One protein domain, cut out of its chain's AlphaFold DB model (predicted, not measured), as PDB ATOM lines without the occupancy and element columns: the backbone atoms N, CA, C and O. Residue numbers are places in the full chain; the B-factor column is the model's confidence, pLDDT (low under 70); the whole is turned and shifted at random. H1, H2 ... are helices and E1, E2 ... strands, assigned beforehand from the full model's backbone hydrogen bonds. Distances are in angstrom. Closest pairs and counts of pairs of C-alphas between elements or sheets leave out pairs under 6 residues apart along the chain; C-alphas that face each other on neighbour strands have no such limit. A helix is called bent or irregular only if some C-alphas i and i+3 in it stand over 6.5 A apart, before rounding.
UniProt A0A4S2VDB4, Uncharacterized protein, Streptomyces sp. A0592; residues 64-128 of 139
ATOM      1  N   SER A  64      89.251  23.420  89.129       91.56
ATOM      2  CA  SER A  64      89.564  22.019  89.403       91.56
ATOM      3  C   SER A  64      90.255  21.860  90.753       91.56
ATOM      4  O   SER A  64      90.854  22.806  91.270       91.56
ATOM      5  N   ALA A  65      90.198  20.647  91.292       93.75
ATOM      6  CA  ALA A  65      90.873  20.235  92.507       93.75
ATOM      7  C   ALA A  65      91.707  18.975  92.253       93.75
ATOM      8  O   ALA A  65      91.346  18.092  91.474       93.75
ATOM      9  N   LEU A  66      92.847  18.898  92.932       95.44
ATOM     10  CA  LEU A  66      93.684  17.710  92.969       95.44
ATOM     11  C   LEU A  66      93.788  17.265  94.422       95.44
ATOM     12  O   LEU A  66      94.254  18.022  95.270       95.44
ATOM     13  N   PHE A  67      93.384  16.030  94.683       96.44
ATOM     14  CA  PHE A  67      93.490  15.413  95.995       96.44
ATOM     15  C   PHE A  67      94.680  14.467  95.975       96.44
ATOM     16  O   PHE A  67      94.750  13.591  95.111       96.44
ATOM     17  N   VAL A  68      95.609  14.652  96.909       95.25
ATOM     18  CA  VAL A  68      96.792  13.805  97.063       95.25
ATOM     19  C   VAL A  68      96.878  13.362  98.514       95.25
ATOM     20  O   VAL A  68      96.975  14.189  99.416       95.25
ATOM     21  N   ASP A  69      96.850  12.053  98.705       95.50
ATOM     22  CA  ASP A  69      97.225  11.379  99.934       95.50
ATOM     23  C   ASP A  69      98.660  10.871  99.755       95.50
ATOM     24  O   ASP A  69      98.948  10.071  98.862       95.50
ATOM     25  N   CYS A  70      99.586  11.365 100.573       91.94
ATOM     26  CA  CYS A  70     100.993  10.973 100.499       91.94
ATOM     27  C   CYS A  70     101.246   9.549 101.023       91.94
ATOM     28  O   CYS A  70     102.358   9.039 100.866       91.94
ATOM     29  N   GLY A  71     100.226   8.906 101.598       92.88
ATOM     30  CA  GLY A  71     100.343   7.615 102.248       92.88
ATOM     31  C   GLY A  71     101.256   7.665 103.472       92.88
ATOM     32  O   GLY A  71     101.671   8.726 103.939       92.88
ATOM     33  N   ASP A  72     101.615   6.478 103.952       94.50
ATOM     34  CA  ASP A  72     102.508   6.294 105.091       94.50
ATOM     35  C   ASP A  72     103.789   5.620 104.620       94.50
ATOM     36  O   ASP A  72     103.750   4.570 103.974       94.50
ATOM     37  N   GLY A  73     104.942   6.178 104.971       91.75
ATOM     38  CA  GLY A  73     106.218   5.584 104.610       91.75
ATOM     39  C   GLY A  73     107.360   6.039 105.496       91.75
ATOM     40  O   GLY A  73     107.292   7.065 106.169       91.75
ATOM     41  N   ARG A  74     108.431   5.247 105.501       92.62
ATOM     42  CA  ARG A  74     109.682   5.587 106.183       92.62
ATOM     43  C   ARG A  74     110.831   5.554 105.196       92.62
ATOM     44  O   ARG A  74     110.937   4.640 104.378       92.62
ATOM     45  N   GLU A  75     111.701   6.544 105.296       93.62
ATOM     46  CA  GLU A  75     112.936   6.581 104.529       93.62
ATOM     47  C   GLU A  75     113.920   5.528 105.051       93.62
ATOM     48  O   GLU A  75     114.149   5.387 106.256       93.62
ATOM     49  N   THR A  76     114.518   4.782 104.128       92.94
ATOM     50  CA  THR A  76     115.650   3.908 104.421       92.94
ATOM     51  C   THR A  76     116.886   4.788 104.593       92.94
ATOM     52  O   THR A  76     117.290   5.453 103.647       92.94
ATOM     53  N   LYS A  77     117.494   4.806 105.784       93.38
ATOM     54  CA  LYS A  77     118.633   5.697 106.081       93.38
ATOM     55  C   LYS A  77     120.013   5.109 105.770       93.38
ATOM     56  O   LYS A  77     120.968   5.860 105.628       93.38
ATOM     57  N   HIS A  78     120.132   3.784 105.681       91.62
ATOM     58  CA  HIS A  78     121.426   3.098 105.587       91.62
ATOM     59  C   HIS A  78     121.402   1.947 104.571       91.62
ATOM     60  O   HIS A  78     120.349   1.357 104.315       91.62
ATOM     61  N   GLY A  79     122.584   1.614 104.042       91.50
ATOM     62  CA  GLY A  79     122.802   0.558 103.048       91.50
ATOM     63  C   GLY A  79     122.522   1.001 101.609       91.50
ATOM     64  O   GLY A  79     122.209   2.161 101.352       91.50
ATOM     65  N   ASP A  80     122.577   0.057 100.668       92.00
ATOM     66  CA  ASP A  80     122.506   0.321  99.216       92.00
ATOM     67  C   ASP A  80     121.180   0.936  98.734       92.00
ATOM     68  O   ASP A  80     121.048   1.353  97.587       92.00
ATOM     69  N   ARG A  81     120.165   0.979  99.604       89.50
ATOM     70  CA  ARG A  81     118.851   1.582  99.331       89.50
ATOM     71  C   ARG A  81     118.600   2.850 100.147       89.50
ATOM     72  O   ARG A  81     117.444   3.246 100.295       89.50
ATOM     73  N   ALA A  82     119.645   3.459 100.708       93.69
ATOM     74  CA  ALA A  82     119.525   4.722 101.424       93.69
ATOM     75  C   ALA A  82     118.851   5.797 100.544       93.69
ATOM     76  O   ALA A  82     119.091   5.865  99.339       93.69
ATOM     77  N   GLY A  83     117.957   6.594 101.131       89.94
ATOM     78  CA  GLY A  83     117.147   7.596 100.426       89.94
ATOM     79  C   GLY A  83     115.854   7.060  99.797       89.94
ATOM     80  O   GLY A  83     115.024   7.842  99.335       89.94
ATOM     81  N   GLN A  84     115.628   5.740  99.778       91.25
ATOM     82  CA  GLN A  84     114.366   5.175  99.288       91.25
ATOM     83  C   GLN A  84     113.292   5.157 100.379       91.25
ATOM     84  O   GLN A  84     113.530   4.695 101.498       91.25
ATOM     85  N   ILE A  85     112.071   5.565 100.023       91.44
ATOM     86  CA  ILE A  85     110.904   5.447 100.902       91.44
ATOM     87  C   ILE A  85     110.303   4.046 100.791       91.44
ATOM     88  O   ILE A  85     109.947   3.581  99.708       91.44
ATOM     89  N   ARG A  86     110.149   3.388 101.940       91.44
ATOM     90  CA  ARG A  86     109.349   2.172 102.091       91.44
ATOM     91  C   ARG A  86     107.961   2.560 102.573       91.44
ATOM     92  O   ARG A  86     107.815   3.029 103.700       91.44
ATOM     93  N   TYR A  87     106.966   2.360 101.720       91.44
ATOM     94  CA  TYR A  87     105.576   2.685 102.019       91.44
ATOM     95  C   TYR A  87     104.892   1.543 102.776       91.44
ATOM     96  O   TYR A  87     104.899   0.402 102.316       91.44
ATOM     97  N   THR A  88     104.288   1.861 103.919       92.50
ATOM     98  CA  THR A  88     103.333   1.005 104.639       92.50
ATOM     99  C   THR A  88     101.897   1.284 104.199       92.50
ATOM    100  O   THR A  88     101.085   0.367 104.160       92.50
ATOM    101  N   GLY A  89     101.605   2.521 103.790       94.31
ATOM    102  CA  GLY A  89     100.397   2.913 103.069       94.31
ATOM    103  C   GLY A  89     100.798   3.544 101.742       94.31
ATOM    104  O   GLY A  89     101.562   4.505 101.725       94.31
ATOM    105  N   GLN A  90     100.340   2.990 100.617       95.75
ATOM    106  CA  GLN A  90     100.679   3.545  99.303       95.75
ATOM    107  C   GLN A  90     100.044   4.932  99.131       95.75
ATOM    108  O   GLN A  90      98.867   5.082  99.468       95.75
ATOM    109  N   PRO A  91     100.768   5.910  98.555       96.06
ATOM    110  CA  PRO A  91     100.195   7.208  98.232       96.06
ATOM    111  C   PRO A  91      99.064   7.044  97.218       96.06
ATOM    112  O   PRO A  91      99.077   6.107  96.409       96.06
ATOM    113  N   ARG A  92      98.099   7.965  97.240       97.81
ATOM    114  CA  ARG A  92      96.926   7.972  96.360       97.81
ATOM    115  C   ARG A  92      96.661   9.365  95.804       97.81
ATOM    116  O   ARG A  92      96.932  10.362  96.465       97.81
ATOM    117  N   ALA A  93      96.103   9.456  94.603       97.62
ATOM    118  CA  ALA A  93      95.676  10.730  94.038       97.62
ATOM    119  C   ALA A  93      94.401  10.602  93.206       97.62
ATOM    120  O   ALA A  93      94.169   9.573  92.572       97.62
ATOM    121  N   ARG A  94      93.603  11.672  93.166       97.75
ATOM    122  CA  ARG A  94      92.486  11.838  92.225       97.75
ATOM    123  C   ARG A  94      92.364  13.291  91.782       97.75
ATOM    124  O   ARG A  94      92.747  14.209  92.511       97.75
ATOM    125  N   TYR A  95      91.807  13.488  90.600       97.00
ATOM    126  CA  TYR A  95      91.525  14.799  90.032       97.00
ATOM    127  C   TYR A  95      90.019  14.997  89.883       97.00
ATOM    128  O   TYR A  95      89.314  14.077  89.471       97.00
ATOM    129  N   GLU A  96      89.553  16.205  90.177       96.56
ATOM    130  CA  GLU A  96      88.162  16.613  90.025       96.56
ATOM    131  C   GLU A  96      88.092  17.935  89.258       96.56
ATOM    132  O   GLU A  96      88.748  18.919  89.612       96.56
ATOM    133  N   CYS A  97      87.301  17.967  88.189       95.06
ATOM    134  CA  CYS A  97      87.020  19.186  87.450       95.06
ATOM    135  C   CYS A  97      85.729  19.818  87.959       95.06
ATOM    136  O   CYS A  97      84.652  19.251  87.802       95.06
ATOM    137  N   LEU A  98      85.823  21.033  88.492       92.94
ATOM    138  CA  LEU A  98      84.666  21.767  89.008       92.94
ATOM    139  C   LEU A  98      83.832  22.403  87.887       92.94
ATOM    140  O   LEU A  98      82.702  22.810  88.123       92.94
ATOM    141  N   ALA A  99      84.379  22.495  86.670       90.88
ATOM    142  CA  ALA A  99      83.665  23.050  85.523       90.88
ATOM    143  C   ALA A  99      82.691  22.044  84.888       90.88
ATOM    144  O   ALA A  99      81.579  22.415  84.530       90.88
ATOM    145  N   CYS A 100      83.094  20.776  84.745       92.56
ATOM    146  CA  CYS A 100      82.270  19.737  84.113       92.56
ATOM    147  C   CYS A 100      81.831  18.614  85.065       92.56
ATOM    148  O   CYS A 100      81.134  17.700  84.636       92.56
ATOM    149  N   GLY A 101      82.257  18.643  86.331       92.50
ATOM    150  CA  GLY A 101      81.943  17.615  87.330       92.50
ATOM    151  C   GLY A 101      82.652  16.273  87.113       92.50
ATOM    152  O   GLY A 101      82.389  15.319  87.841       92.50
ATOM    153  N   TRP A 102      83.539  16.160  86.117       95.50
ATOM    154  CA  TRP A 102      84.263  14.917  85.863       95.50
ATOM    155  C   TRP A 102      85.300  14.639  86.955       95.50
ATOM    156  O   TRP A 102      86.073  15.523  87.337       95.50
ATOM    157  N   GLN A 103      85.363  13.380  87.381       96.44
ATOM    158  CA  GLN A 103      86.338  12.873  88.338       96.44
ATOM    159  C   GLN A 103      87.142  11.724  87.732       96.44
ATOM    160  O   GLN A 103      86.600  10.873  87.025       96.44
ATOM    161  N   SER A 104      88.437  11.692  88.030       95.88
ATOM    162  CA  SER A 104      89.282  10.556  87.683       95.88
ATOM    163  C   SER A 104      89.064   9.392  88.647       95.88
ATOM    164  O   SER A 104      88.660   9.573  89.798       95.88
ATOM    165  N   GLU A 105      89.468   8.199  88.224       95.88
ATOM    166  CA  GLU A 105      89.726   7.107  89.159       95.88
ATOM    167  C   GLU A 105      90.834   7.486  90.159       95.88
ATOM    168  O   GLU A 105      91.631   8.406  89.930       95.88
ATOM    169  N   THR A 106      90.883   6.769  91.285       97.62
ATOM    170  CA  THR A 106      91.945   6.946  92.282       97.62
ATOM    171  C   THR A 106      93.194   6.186  91.853       97.62
ATOM    172  O   THR A 106      93.201   4.958  91.791       97.62
ATOM    173  N   ILE A 107      94.278   6.916  91.614       97.69
ATOM    174  CA  ILE A 107      95.583   6.366  91.251       97.69
ATOM    175  C   ILE A 107      96.363   6.045  92.520       97.69
ATOM    176  O   ILE A 107      96.395   6.861  93.434       97.69
ATOM    177  N   THR A 108      97.014   4.881  92.573       97.81
ATOM    178  CA  THR A 108      97.791   4.431  93.739       97.81
ATOM    179  C   THR A 108      99.255   4.197  93.369       97.81
ATOM    180  O   THR A 108      99.559   3.623  92.324       97.81
ATOM    181  N   GLY A 109     100.164   4.608  94.252       95.25
ATOM    182  CA  GLY A 109     101.603   4.382  94.147       95.25
ATOM    183  C   GLY A 109     102.390   5.584  93.605       95.25
ATOM    184  O   GLY A 109     101.910   6.319  92.739       95.25
ATOM    185  N   PRO A 110     103.630   5.798  94.083       92.75
ATOM    186  CA  PRO A 110     104.358   7.056  93.891       92.75
ATOM    187  C   PRO A 110     104.683   7.342  92.418       92.75
ATOM    188  O   PRO A 110     104.506   8.462  91.938       92.75
ATOM    189  N   THR A 111     105.115   6.325  91.670       94.00
ATOM    190  CA  THR A 111     105.461   6.473  90.249       94.00
ATOM    191  C   THR A 111     104.229   6.722  89.383       94.00
ATOM    192  O   THR A 111     104.279   7.548  88.473       94.00
ATOM    193  N   ALA A 112     103.123   6.027  89.663       95.44
ATOM    194  CA  ALA A 112     101.874   6.199  88.929       95.44
ATOM    195  C   ALA A 112     101.280   7.591  89.172       95.44
ATOM    196  O   ALA A 112     100.893   8.262  88.220       95.44
ATOM    197  N   ILE A 113     101.301   8.062  90.424       95.88
ATOM    198  CA  ILE A 113     100.847   9.410  90.776       95.88
ATOM    199  C   ILE A 113     101.677  10.463  90.062       95.88
ATOM    200  O   ILE A 113     101.099  11.350  89.450       95.88
ATOM    201  N   ARG A 114     103.010  10.359  90.063       94.56
ATOM    202  CA  ARG A 114     103.850  11.328  89.346       94.56
ATOM    203  C   ARG A 114     103.445  11.452  87.873       94.56
ATOM    204  O   ARG A 114     103.158  12.551  87.417       94.56
ATOM    205  N   ARG A 115     103.327  10.320  87.171       95.81
ATOM    206  CA  ARG A 115     102.886  10.293  85.765       95.81
ATOM    207  C   ARG A 115     101.486  10.878  85.587       95.81
ATOM    208  O   ARG A 115     101.237  11.607  84.635       95.81
ATOM    209  N   PHE A 116     100.573  10.569  86.504       95.25
ATOM    210  CA  PHE A 116      99.220  11.111  86.488       95.25
ATOM    211  C   PHE A 116      99.223  12.637  86.629       95.25
ATOM    212  O   PHE A 116      98.602  13.319  85.820       95.25
ATOM    213  N   LEU A 117      99.965  13.187  87.595       91.69
ATOM    214  CA  LEU A 117     100.047  14.631  87.835       91.69
ATOM    215  C   LEU A 117     100.680  15.395  86.673       91.69
ATOM    216  O   LEU A 117     100.210  16.486  86.346       91.69
ATOM    217  N   ASP A 118     101.688  14.803  86.035       94.81
ATOM    218  CA  ASP A 118     102.373  15.394  84.884       94.81
ATOM    219  C   ASP A 118     101.429  15.569  83.677       94.81
ATOM    220  O   ASP A 118     101.625  16.468  82.859       94.81
ATOM    221  N   HIS A 119     100.373  14.751  83.569       93.44
ATOM    222  CA  HIS A 119      99.529  14.698  82.370       93.44
ATOM    223  C   HIS A 119      98.074  15.125  82.575       93.44
ATOM    224  O   HIS A 119      97.480  15.706  81.664       93.44
ATOM    225  N   ILE A 120      97.481  14.873  83.745       93.81
ATOM    226  CA  ILE A 120      96.024  14.913  83.921       93.81
ATOM    227  C   ILE A 120      95.411  16.274  83.595       93.81
ATOM    228  O   ILE A 120      94.364  16.340  82.957       93.81
ATOM    229  N   ARG A 121      96.076  17.374  83.966       89.56
ATOM    230  CA  ARG A 121      95.555  18.726  83.718       89.56
ATOM    231  C   ARG A 121      95.497  19.053  82.229       89.56
ATOM    232  O   ARG A 121      94.502  19.600  81.771       89.56
ATOM    233  N   ALA A 122      96.546  18.714  81.481       89.00
ATOM    234  CA  ALA A 122      96.606  18.968  80.044       89.00
ATOM    235  C   ALA A 122      95.641  18.055  79.279       89.00
ATOM    236  O   ALA A 122      94.861  18.537  78.460       89.00
ATOM    237  N   ALA A 123      95.640  16.760  79.608       91.50
ATOM    238  CA  ALA A 123      94.744  15.781  79.002       91.50
ATOM    239  C   ALA A 123      93.273  16.146  79.238       91.50
ATOM    240  O   ALA A 123      92.477  16.161  78.303       91.50
ATOM    241  N   HIS A 124      92.919  16.520  80.472       92.31
ATOM    242  CA  HIS A 124      91.560  16.931  80.783       92.31
ATOM    243  C   HIS A 124      91.188  18.252  80.105       92.31
ATOM    244  O   HIS A 124      90.099  18.348  79.551       92.31
ATOM    245  N   LYS A 125      92.077  19.258  80.091       88.25
ATOM    246  CA  LYS A 125      91.809  20.533  79.400       88.25
ATOM    247  C   LYS A 125      91.433  20.310  77.930       88.25
ATOM    248  O   LYS A 125      90.515  20.964  77.454       88.25
ATOM    249  N   ALA A 126      92.107  19.389  77.242       89.19
ATOM    250  CA  ALA A 126      91.836  19.080  75.839       89.19
ATOM    251  C   ALA A 126      90.482  18.383  75.602       89.19
ATOM    252  O   ALA A 126      89.924  18.497  74.516       89.19
ATOM    253  N   ALA A 127      89.956  17.671  76.602       89.25
ATOM    254  CA  ALA A 127      88.722  16.890  76.492       89.25
ATOM    255  C   ALA A 127      87.522  17.506  77.235       89.25
ATOM    256  O   ALA A 127      86.408  16.993  77.139       89.25
ATOM    257  N   CYS A 128      87.729  18.564  78.024       90.19
ATOM    258  CA  CYS A 128      86.696  19.111  78.892       90.19
ATOM    259  C   CYS A 128      85.629  19.857  78.073       90.19
ATOM    260  O   CYS A 128      85.951  20.860  77.437       90.19
TER     261      CYS A 128
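What this domain is: This is residues 64 to 128 of the 139 residues of an uncharacterized protein of Streptomyces sp. A0592 (UniProt A0A4S2VDB4). A long two-stranded ribbon, E1 running on into E2 and E3 into E4, bends between its two short sheets; helix H1 packs on E4 at one end of the rod, and the hairpin of E2 and E3 reaches out to the other end. After E4 a long link folds back beside it before H1. The printed part has 65 residues, with four named strands and then one named helix, in the order E1 E2 E3 E4 H1; the sheets E1 - E4 and E2 - E3 are antiparallel, and the class is mixed, helices and strands. The whole is loose, with a radius of gyration of the C-alphas of 14.8 A and spans of 48 by 18 by 13 A.

How they stand to each other: E1, residues 64 to 69, and E4, residues 92 to 97, are antiparallel neighbours at 171 degrees, with N 67 and O 94 within hydrogen-bond range at 2.9 A. H1, residues 110 to 127, touches E4; their closest C-alphas are those of Ala 93 and Ile 113, 6.3 A apart. E1 and H1 are near each other, with 6 pairs of C-alphas within 10 A. Residues 92 to 93 of E4 also pair, antiparallel, with residues 107 to 108. E1 runs on into E2, residues 72 to 75, at 62 degrees, and E3, residues 85 to 89, runs on into E4 at 72 degrees. E2 and E3 form a hairpin, antiparallel at 161 degrees, with N 74 and O 86 at 2.9 A. Both are apart from H1. In H1, 12 of 14 O i to N i+4 pairs are within hydrogen-bond range.

Where its parts are: E1 is 16.8 A long, from C-alpha 64 at (89.564, 22.019, 89.403), and E4 is 17.4 A. E2 measures 10.4 A and E3 11.0 A. H1 measures 25.4 A and ends with C-alpha 127 at (88.722, 16.890, 76.492); it is irregular, C-alphas 118 and 121 being 7.7 A apart, and has a kink of 43 degrees near residue 121.

The domain as a whole: The two C-alphas farthest apart, those of Gly 79 and Cys 100, are 48.7 A apart. The link from E4 to H1, 12 residues, is long. The printed part has no cut, and no printed residue is under 70 in pLDDT.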